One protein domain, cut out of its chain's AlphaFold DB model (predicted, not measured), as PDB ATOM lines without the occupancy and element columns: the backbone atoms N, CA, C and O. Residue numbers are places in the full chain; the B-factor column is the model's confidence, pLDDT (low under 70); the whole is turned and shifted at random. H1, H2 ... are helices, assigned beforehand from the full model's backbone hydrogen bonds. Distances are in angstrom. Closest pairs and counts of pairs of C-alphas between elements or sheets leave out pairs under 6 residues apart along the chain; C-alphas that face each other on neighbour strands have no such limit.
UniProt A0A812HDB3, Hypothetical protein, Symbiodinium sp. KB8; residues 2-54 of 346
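AT A GLANCE: This is residues 2 to 54 of the 346 residues of the protein "Hypothetical protein" of Symbiodinium sp. KB8 (UniProt A0A812HDB3). Starting from the first printed residue, you meet three separate helices set round an open middle like a loose ring: the short H1, then the long H2 forming one side, then H3 on the other side across the middle from H2. The loop of residues 28 to 35 crosses from H2 to H3, and after H3 residues 44 to 54 make a looped tail that folds back beside the end of H3. The printed part has 53 residues, with three named helices in the order H1, H2, H3 and no named strand, and its class is all helix. It is compact, with a radius of gyration of the C-alphas of 11.0 A, and its C-alphas span 27 by 25 by 17 A.

HOW THE PARTS SIT: Begin with H1, residues 2 to 7, and look from there to H2, residues 14 to 27. The two are close but not clearly touching, with 1 pair of C-alphas within 8 A: the closest C-alphas, those of Arg 2 and Trp 17, are 7.2 A apart. Their lines are about perpendicular, at 82 degrees, and their centres are 12.5 A apart. Go on to H3, residues 36 to 43, and you find it apart from H1, with no C-alpha of the one within 8 A of the other. H2 and H3 are apart too, with no C-alpha of the one within 8 A of the other, though they follow each other in the chain. Check the backbone inside H1, H2 and H3: every O i to N i+4 pair is within hydrogen-bond range.

IN THESE COORDINATES: Find C-alpha 2 at (112.729, 109.144, 144.577), where H1 begins; it runs from Arg 2 to Gln 7. Residues 8 to 13 then lead to C-alpha 14 at (118.888, 107.525, 138.634), the start of H2. From Asp 14 this helix, 14 residues long, runs to Asp 27, 19.9 A from first to last C-alpha. H3 runs from Leu 36 to Val 43, 10.5 A from first to last C-alpha, and you find its end at C-alpha 43, (105.911, 119.104, 151.057).

THE WHOLE: Look for the two C-alphas farthest apart at His 15 and Ser 54, 27.3 A from each other. The first and last printed C-alphas, those of Arg 2 and Ser 54, are 17.1 A apart. The printed residues run from 2 to 54 without a gap. The links H1 to H2, with 6 residues, and H2 to H3, with 8, are both short. In the B-factor column the mean pLDDT of the printed part is 76.3, and you find the model's confidence under 70 at residues 28 to 32 and 48 to 50.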
ATOM      1  N   ARG A   2     112.841 109.287 146.044       74.75
ATOM      2  CA  ARG A   2     112.729 109.144 144.577       74.75
ATOM      3  C   ARG A   2     111.285 109.054 144.041       74.75
ATOM      4  O   ARG A   2     110.970 109.836 143.156       74.75
ATOM      5  N   PRO A   3     110.393 108.200 144.593       77.69
ATOM      6  CA  PRO A   3     109.010 108.132 144.104       77.69
ATOM      7  C   PRO A   3     108.252 109.450 144.300       77.69
ATOM      8  O   PRO A   3     107.417 109.818 143.491       77.69
ATOM      9  N   PHE A   4     108.581 110.173 145.374       80.38
ATOM     10  CA  PHE A   4     108.046 111.505 145.642       80.38
ATOM     11  C   PHE A   4     108.523 112.515 144.589       80.38
ATOM     12  O   PHE A   4     107.697 113.179 143.983       80.38
ATOM     13  N   ALA A   5     109.826 112.566 144.302       79.25
ATOM     14  CA  ALA A   5     110.381 113.491 143.317       79.25
ATOM     15  C   ALA A   5     109.817 113.259 141.909       79.25
ATOM     16  O   ALA A   5     109.481 114.215 141.217       79.25
ATOM     17  N   GLU A   6     109.671 111.999 141.487       79.06
ATOM     18  CA  GLU A   6     109.074 111.657 140.188       79.06
ATOM     19  C   GLU A   6     107.618 112.140 140.076       79.06
ATOM     20  O   GLU A   6     107.185 112.591 139.016       79.06
ATOM     21  N   GLN A   7     106.878 112.112 141.186       73.00
ATOM     22  CA  GLN A   7     105.495 112.575 141.259       73.00
ATOM     23  C   GLN A   7     105.380 114.104 141.288       73.00
ATOM     24  O   GLN A   7     104.443 114.646 140.706       73.00
ATOM     25  N   THR A   8     106.339 114.799 141.904       71.75
ATOM     26  CA  THR A   8     106.401 116.270 141.931       71.75
ATOM     27  C   THR A   8     107.065 116.864 140.681       71.75
ATOM     28  O   THR A   8     107.345 118.058 140.640       71.75
ATOM     29  N   GLY A   9     107.312 116.055 139.643       70.38
ATOM     30  CA  GLY A   9     107.730 116.527 138.318       70.38
ATOM     31  C   GLY A   9     109.200 116.296 137.953       70.38
ATOM     32  O   GLY A   9     109.627 116.706 136.872       70.38
ATOM     33  N   PHE A  10     109.983 115.613 138.789       77.69
ATOM     34  CA  PHE A  10     111.337 115.196 138.424       77.69
ATOM     35  C   PHE A  10     111.293 114.073 137.375       77.69
ATOM     36  O   PHE A  10     110.678 113.033 137.581       77.69
ATOM     37  N   SER A  11     111.974 114.249 136.244       77.56
ATOM     38  CA  SER A  11     111.987 113.265 135.141       77.56
ATOM     39  C   SER A  11     113.393 112.801 134.742       77.56
ATOM     40  O   SER A  11     113.591 112.269 133.650       77.56
ATOM     41  N   GLY A  12     114.375 112.988 135.628       81.06
ATOM     42  CA  GLY A  12     115.762 112.587 135.404       81.06
ATOM     43  C   GLY A  12     116.036 111.098 135.652       81.06
ATOM     44  O   GLY A  12     115.257 110.366 136.263       81.06
ATOM     45  N   SER A  13     117.191 110.651 135.175       85.25
ATOM     46  CA  SER A  13     117.763 109.330 135.427       85.25
ATOM     47  C   SER A  13     118.152 109.130 136.896       85.25
ATOM     48  O   SER A  13     118.309 110.079 137.656       85.25
ATOM     49  N   ASP A  14     118.397 107.879 137.294       81.75
ATOM     50  CA  ASP A  14     118.888 107.525 138.634       81.75
ATOM     51  C   ASP A  14     120.152 108.300 139.036       81.75
ATOM     52  O   ASP A  14     120.334 108.613 140.212       81.75
ATOM     53  N   HIS A  15     121.019 108.602 138.063       82.19
ATOM     54  CA  HIS A  15     122.235 109.382 138.277       82.19
ATOM     55  C   HIS A  15     121.913 110.849 138.574       82.19
ATOM     56  O   HIS A  15     122.407 111.392 139.556       82.19
ATOM     57  N   GLU A  16     121.043 111.466 137.770       82.75
ATOM     58  CA  GLU A  16     120.580 112.842 137.990       82.75
ATOM     59  C   GLU A  16     119.830 112.949 139.323       82.75
ATOM     60  O   GLU A  16     120.074 113.861 140.104       82.75
ATOM     61  N   TRP A  17     119.000 111.957 139.662       83.00
ATOM     62  CA  TRP A  17     118.329 111.902 140.960       83.00
ATOM     63  C   TRP A  17     119.323 111.817 142.122       83.00
ATOM     64  O   TRP A  17     119.115 112.421 143.173       83.00
ATOM     65  N   GLN A  18     120.412 111.063 141.964       83.69
ATOM     66  CA  GLN A  18     121.433 110.944 142.999       83.69
ATOM     67  C   GLN A  18     122.183 112.265 143.224       83.69
ATOM     68  O   GLN A  18     122.524 112.573 144.368       83.69
ATOM     69  N   GLU A  19     122.409 113.047 142.167       82.94
ATOM     70  CA  GLU A  19     122.996 114.388 142.250       82.94
ATOM     71  C   GLU A  19     122.029 115.385 142.910       82.94
ATOM     72  O   GLU A  19     122.421 116.056 143.868       82.94
ATOM     73  N   GLU A  20     120.755 115.405 142.507       81.25
ATOM     74  CA  GLU A  20     119.722 116.270 143.105       81.25
ATOM     75  C   GLU A  20     119.463 115.935 144.579       81.25
ATOM     76  O   GLU A  20     119.430 116.811 145.444       81.25
ATOM     77  N   PHE A  21     119.370 114.647 144.918       79.75
ATOM     78  CA  PHE A  21     119.203 114.219 146.303       79.75
ATOM     79  C   PHE A  21     120.426 114.564 147.162       79.75
ATOM     80  O   PHE A  21     120.280 114.889 148.343       79.75
ATOM     81  N   ALA A  22     121.635 114.530 146.591       82.00
ATOM     82  CA  ALA A  22     122.849 114.960 147.281       82.00
ATOM     83  C   ALA A  22     122.877 116.479 147.513       82.00
ATOM     84  O   ALA A  22     123.341 116.915 148.570       82.00
ATOM     85  N   LEU A  23     122.361 117.279 146.575       76.75
ATOM     86  CA  LEU A  23     122.186 118.723 146.751       76.75
ATOM     87  C   LEU A  23     121.157 119.032 147.846       76.75
ATOM     88  O   LEU A  23     121.478 119.802 148.750       76.75
ATOM     89  N   LEU A  24     120.006 118.350 147.839       76.75
ATOM     90  CA  LEU A  24     118.967 118.457 148.873       76.75
ATOM     91  C   LEU A  24     119.512 118.105 150.270       76.75
ATOM     92  O   LEU A  24     119.277 118.803 151.252       76.75
ATOM     93  N   CYS A  25     120.306 117.037 150.360       78.44
ATOM     94  CA  CYS A  25     120.979 116.622 151.590       78.44
ATOM     95  C   CYS A  25     122.025 117.647 152.070       78.44
ATOM     96  O   CYS A  25     122.167 117.883 153.273       78.44
ATOM     97  N   ARG A  26     122.769 118.263 151.141       78.88
ATOM     98  CA  ARG A  26     123.801 119.266 151.446       78.88
ATOM     99  C   ARG A  26     123.198 120.573 151.950       78.88
ATOM    100  O   ARG A  26     123.750 121.140 152.890       78.88
ATOM    101  N   ASP A  27     122.108 121.024 151.339       71.88
ATOM    102  CA  ASP A  27     121.396 122.245 151.734       71.88
ATOM    103  C   ASP A  27     120.843 122.130 153.164       71.88
ATOM    104  O   ASP A  27     121.004 123.029 153.983       71.88
ATOM    105  N   GLN A  28     120.369 120.932 153.520       68.62
ATOM    106  CA  GLN A  28     119.866 120.599 154.856       68.62
ATOM    107  C   GLN A  28     120.956 120.158 155.856       68.62
ATOM    108  O   GLN A  28     120.664 119.697 156.962       68.62
ATOM    109  N   GLY A  29     122.240 120.252 155.484       67.31
ATOM    110  CA  GLY A  29     123.373 119.954 156.368       67.31
ATOM    111  C   GLY A  29     123.510 118.483 156.798       67.31
ATOM    112  O   GLY A  29     124.190 118.196 157.785       67.31
ATOM    113  N   SER A  30     122.895 117.538 156.079       66.69
ATOM    114  CA  SER A  30     122.859 116.118 156.450       66.69
ATOM    115  C   SER A  30     123.392 115.220 155.337       66.69
ATOM    116  O   SER A  30     122.815 115.109 154.267       66.69
ATOM    117  N   ALA A  31     124.467 114.476 155.607       62.91
ATOM    118  CA  ALA A  31     125.087 113.578 154.623       62.91
ATOM    119  C   ALA A  31     124.324 112.255 154.383       62.91
ATOM    120  O   ALA A  31     124.772 111.432 153.586       62.91
ATOM    121  N   LYS A  32     123.228 111.996 155.115       67.75
ATOM    122  CA  LYS A  32     122.529 110.694 155.116       67.75
ATOM    123  C   LYS A  32     121.051 110.760 154.720       67.75
ATOM    124  O   LYS A  32     120.424 109.707 154.638       67.75
ATOM    125  N   GLY A  33     120.502 111.951 154.482       71.81
ATOM    126  CA  GLY A  33     119.087 112.147 154.165       71.81
ATOM    127  C   GLY A  33     118.481 113.353 154.876       71.81
ATOM    128  O   GLY A  33     119.127 113.973 155.718       71.81
ATOM    129  N   ILE A  34     117.232 113.656 154.550       76.94
ATOM    130  CA  ILE A  34     116.425 114.710 155.182       76.94
ATOM    131  C   ILE A  34     115.724 114.162 156.437       76.94
ATOM    132  O   ILE A  34     115.392 112.972 156.463       76.94
ATOM    133  N   LYS A  35     115.522 114.978 157.482       79.44
ATOM    134  CA  LYS A  35     114.704 114.574 158.639       79.44
ATOM    135  C   LYS A  35     113.234 114.898 158.370       79.44
ATOM    136  O   LYS A  35     112.875 115.458 157.334       79.44
ATOM    137  N   LEU A  36     112.376 114.461 159.289       76.31
ATOM    138  CA  LEU A  36     110.927 114.566 159.146       76.31
ATOM    139  C   LEU A  36     110.481 116.027 159.084       76.31
ATOM    140  O   LEU A  36     109.653 116.374 158.253       76.31
ATOM    141  N   GLU A  37     111.065 116.877 159.920       75.56
ATOM    142  CA  GLU A  37     110.725 118.292 160.011       75.56
ATOM    143  C   GLU A  37     111.035 119.022 158.698       75.56
ATOM    144  O   GLU A  37     110.231 119.822 158.227       75.56
ATOM    145  N   GLU A  38     112.160 118.697 158.055       74.12
ATOM    146  CA  GLU A  38     112.517 119.299 156.768       74.12
ATOM    147  C   GLU A  38     111.732 118.683 155.599       74.12
ATOM    148  O   GLU A  38     111.434 119.369 154.625       74.12
ATOM    149  N   PHE A  39     111.333 117.410 155.698       79.56
ATOM    150  CA  PHE A  39     110.397 116.810 154.747       79.56
ATOM    151  C   PHE A  39     109.019 117.480 154.820       79.56
ATOM    152  O   PHE A  39     108.456 117.797 153.780       79.56
ATOM    153  N   VAL A  40     108.511 117.762 156.026       75.88
ATOM    154  CA  VAL A  40     107.247 118.490 156.235       75.88
ATOM    155  C   VAL A  40     107.322 119.898 155.644       75.88
ATOM    156  O   VAL A  40     106.379 120.326 154.989       75.88
ATOM    157  N   GLN A  41     108.439 120.606 155.818       79.06
ATOM    158  CA  GLN A  41     108.626 121.921 155.194       79.06
ATOM    159  C   GLN A  41     108.644 121.833 153.664       79.06
ATOM    160  O   GLN A  41     107.993 122.638 153.011       79.06
ATOM    161  N   LEU A  42     109.322 120.829 153.095       79.81
ATOM    162  CA  LEU A  42     109.413 120.633 151.646       79.81
ATOM    163  C   LEU A  42     108.046 120.355 150.998       79.81
ATOM    164  O   LEU A  42     107.743 120.929 149.958       79.81
ATOM    165  N   VAL A  43     107.230 119.485 151.605       82.94
ATOM    166  CA  VAL A  43     105.911 119.104 151.057       82.94
ATOM    167  C   VAL A  43     104.839 120.175 151.259       82.94
ATOM    168  O   VAL A  43     103.819 120.136 150.584       82.94
ATOM    169  N   ASN A  44     105.057 121.134 152.161       76.12
ATOM    170  CA  ASN A  44     104.140 122.252 152.403       76.12
ATOM    171  C   ASN A  44     104.604 123.566 151.747       76.12
ATOM    172  O   ASN A  44     103.966 124.601 151.934       76.12
ATOM    173  N   ASP A  45     105.699 123.550 150.981       79.12
ATOM    174  CA  ASP A  45     106.207 124.737 150.292       79.12
ATOM    175  C   ASP A  45     105.396 125.020 149.021       79.12
ATOM    176  O   ASP A  45     105.603 124.395 147.980       79.12
ATOM    177  N   SER A  46     104.466 125.970 149.125       76.38
ATOM    178  CA  SER A  46     103.605 126.453 148.039       76.38
ATOM    179  C   SER A  46     104.200 127.609 147.228       76.38
ATOM    180  O   SER A  46     103.482 128.238 146.447       76.38
ATOM    181  N   SER A  47     105.490 127.920 147.402       76.81
ATOM    182  CA  SER A  47     106.174 128.907 146.564       76.81
ATOM    183  C   SER A  47     106.355 128.408 145.125       76.81
ATOM    184  O   SER A  47     106.269 127.214 144.849       76.81
ATOM    185  N   ASP A  48     106.645 129.324 144.195       65.25
ATOM    186  CA  ASP A  48     106.872 128.990 142.778       65.25
ATOM    187  C   ASP A  48     108.064 128.031 142.559       65.25
ATOM    188  O   ASP A  48     108.124 127.343 141.542       65.25
ATOM    189  N   GLU A  49     108.997 127.971 143.516       64.38
ATOM    190  CA  GLU A  49     110.146 127.048 143.532       64.38
ATOM    191  C   GLU A  49     109.923 125.863 144.503       64.38
ATOM    192  O   GLU A  49     110.818 125.040 144.708       64.38
ATOM    193  N   GLY A  50     108.744 125.793 145.129       66.50
ATOM    194  CA  GLY A  50     108.379 124.849 146.177       66.50
ATOM    195  C   GLY A  50     107.899 123.494 145.652       66.50
ATOM    196  O   GLY A  50     107.566 123.319 144.481       66.50
ATOM    197  N   CYS A  51     107.878 122.497 146.538       72.38
ATOM    198  CA  CYS A  51     107.465 121.124 146.232       72.38
ATOM    199  C   CYS A  51     106.157 120.757 146.945       72.38
ATOM    200  O   CYS A  51     106.053 119.670 147.524       72.38
ATOM    201  N   TYR A  52     105.175 121.668 146.909       78.38
ATOM    202  CA  TYR A  52     103.867 121.459 147.522       78.38
ATOM    203  C   TYR A  52     103.251 120.134 147.076       78.38
ATOM    204  O   TYR A  52     103.124 119.846 145.884       78.38
ATOM    205  N   CYS A  53     102.866 119.332 148.056       77.94
ATOM    206  CA  CYS A  53     102.248 118.039 147.871       77.94
ATOM    207  C   CYS A  53     101.126 117.921 148.895       77.94
ATOM    208  O   CYS A  53     101.369 117.900 150.100       77.94
ATOM    209  N   SER A  54      99.894 117.856 148.406       78.00
ATOM    210  CA  SER A  54      98.722 117.698 149.258       78.00
ATOM    211  C   SER A  54      98.736 116.349 149.982       78.00
ATOM    212  O   SER A  54      99.300 115.356 149.508       78.00
TER     213      SER A  54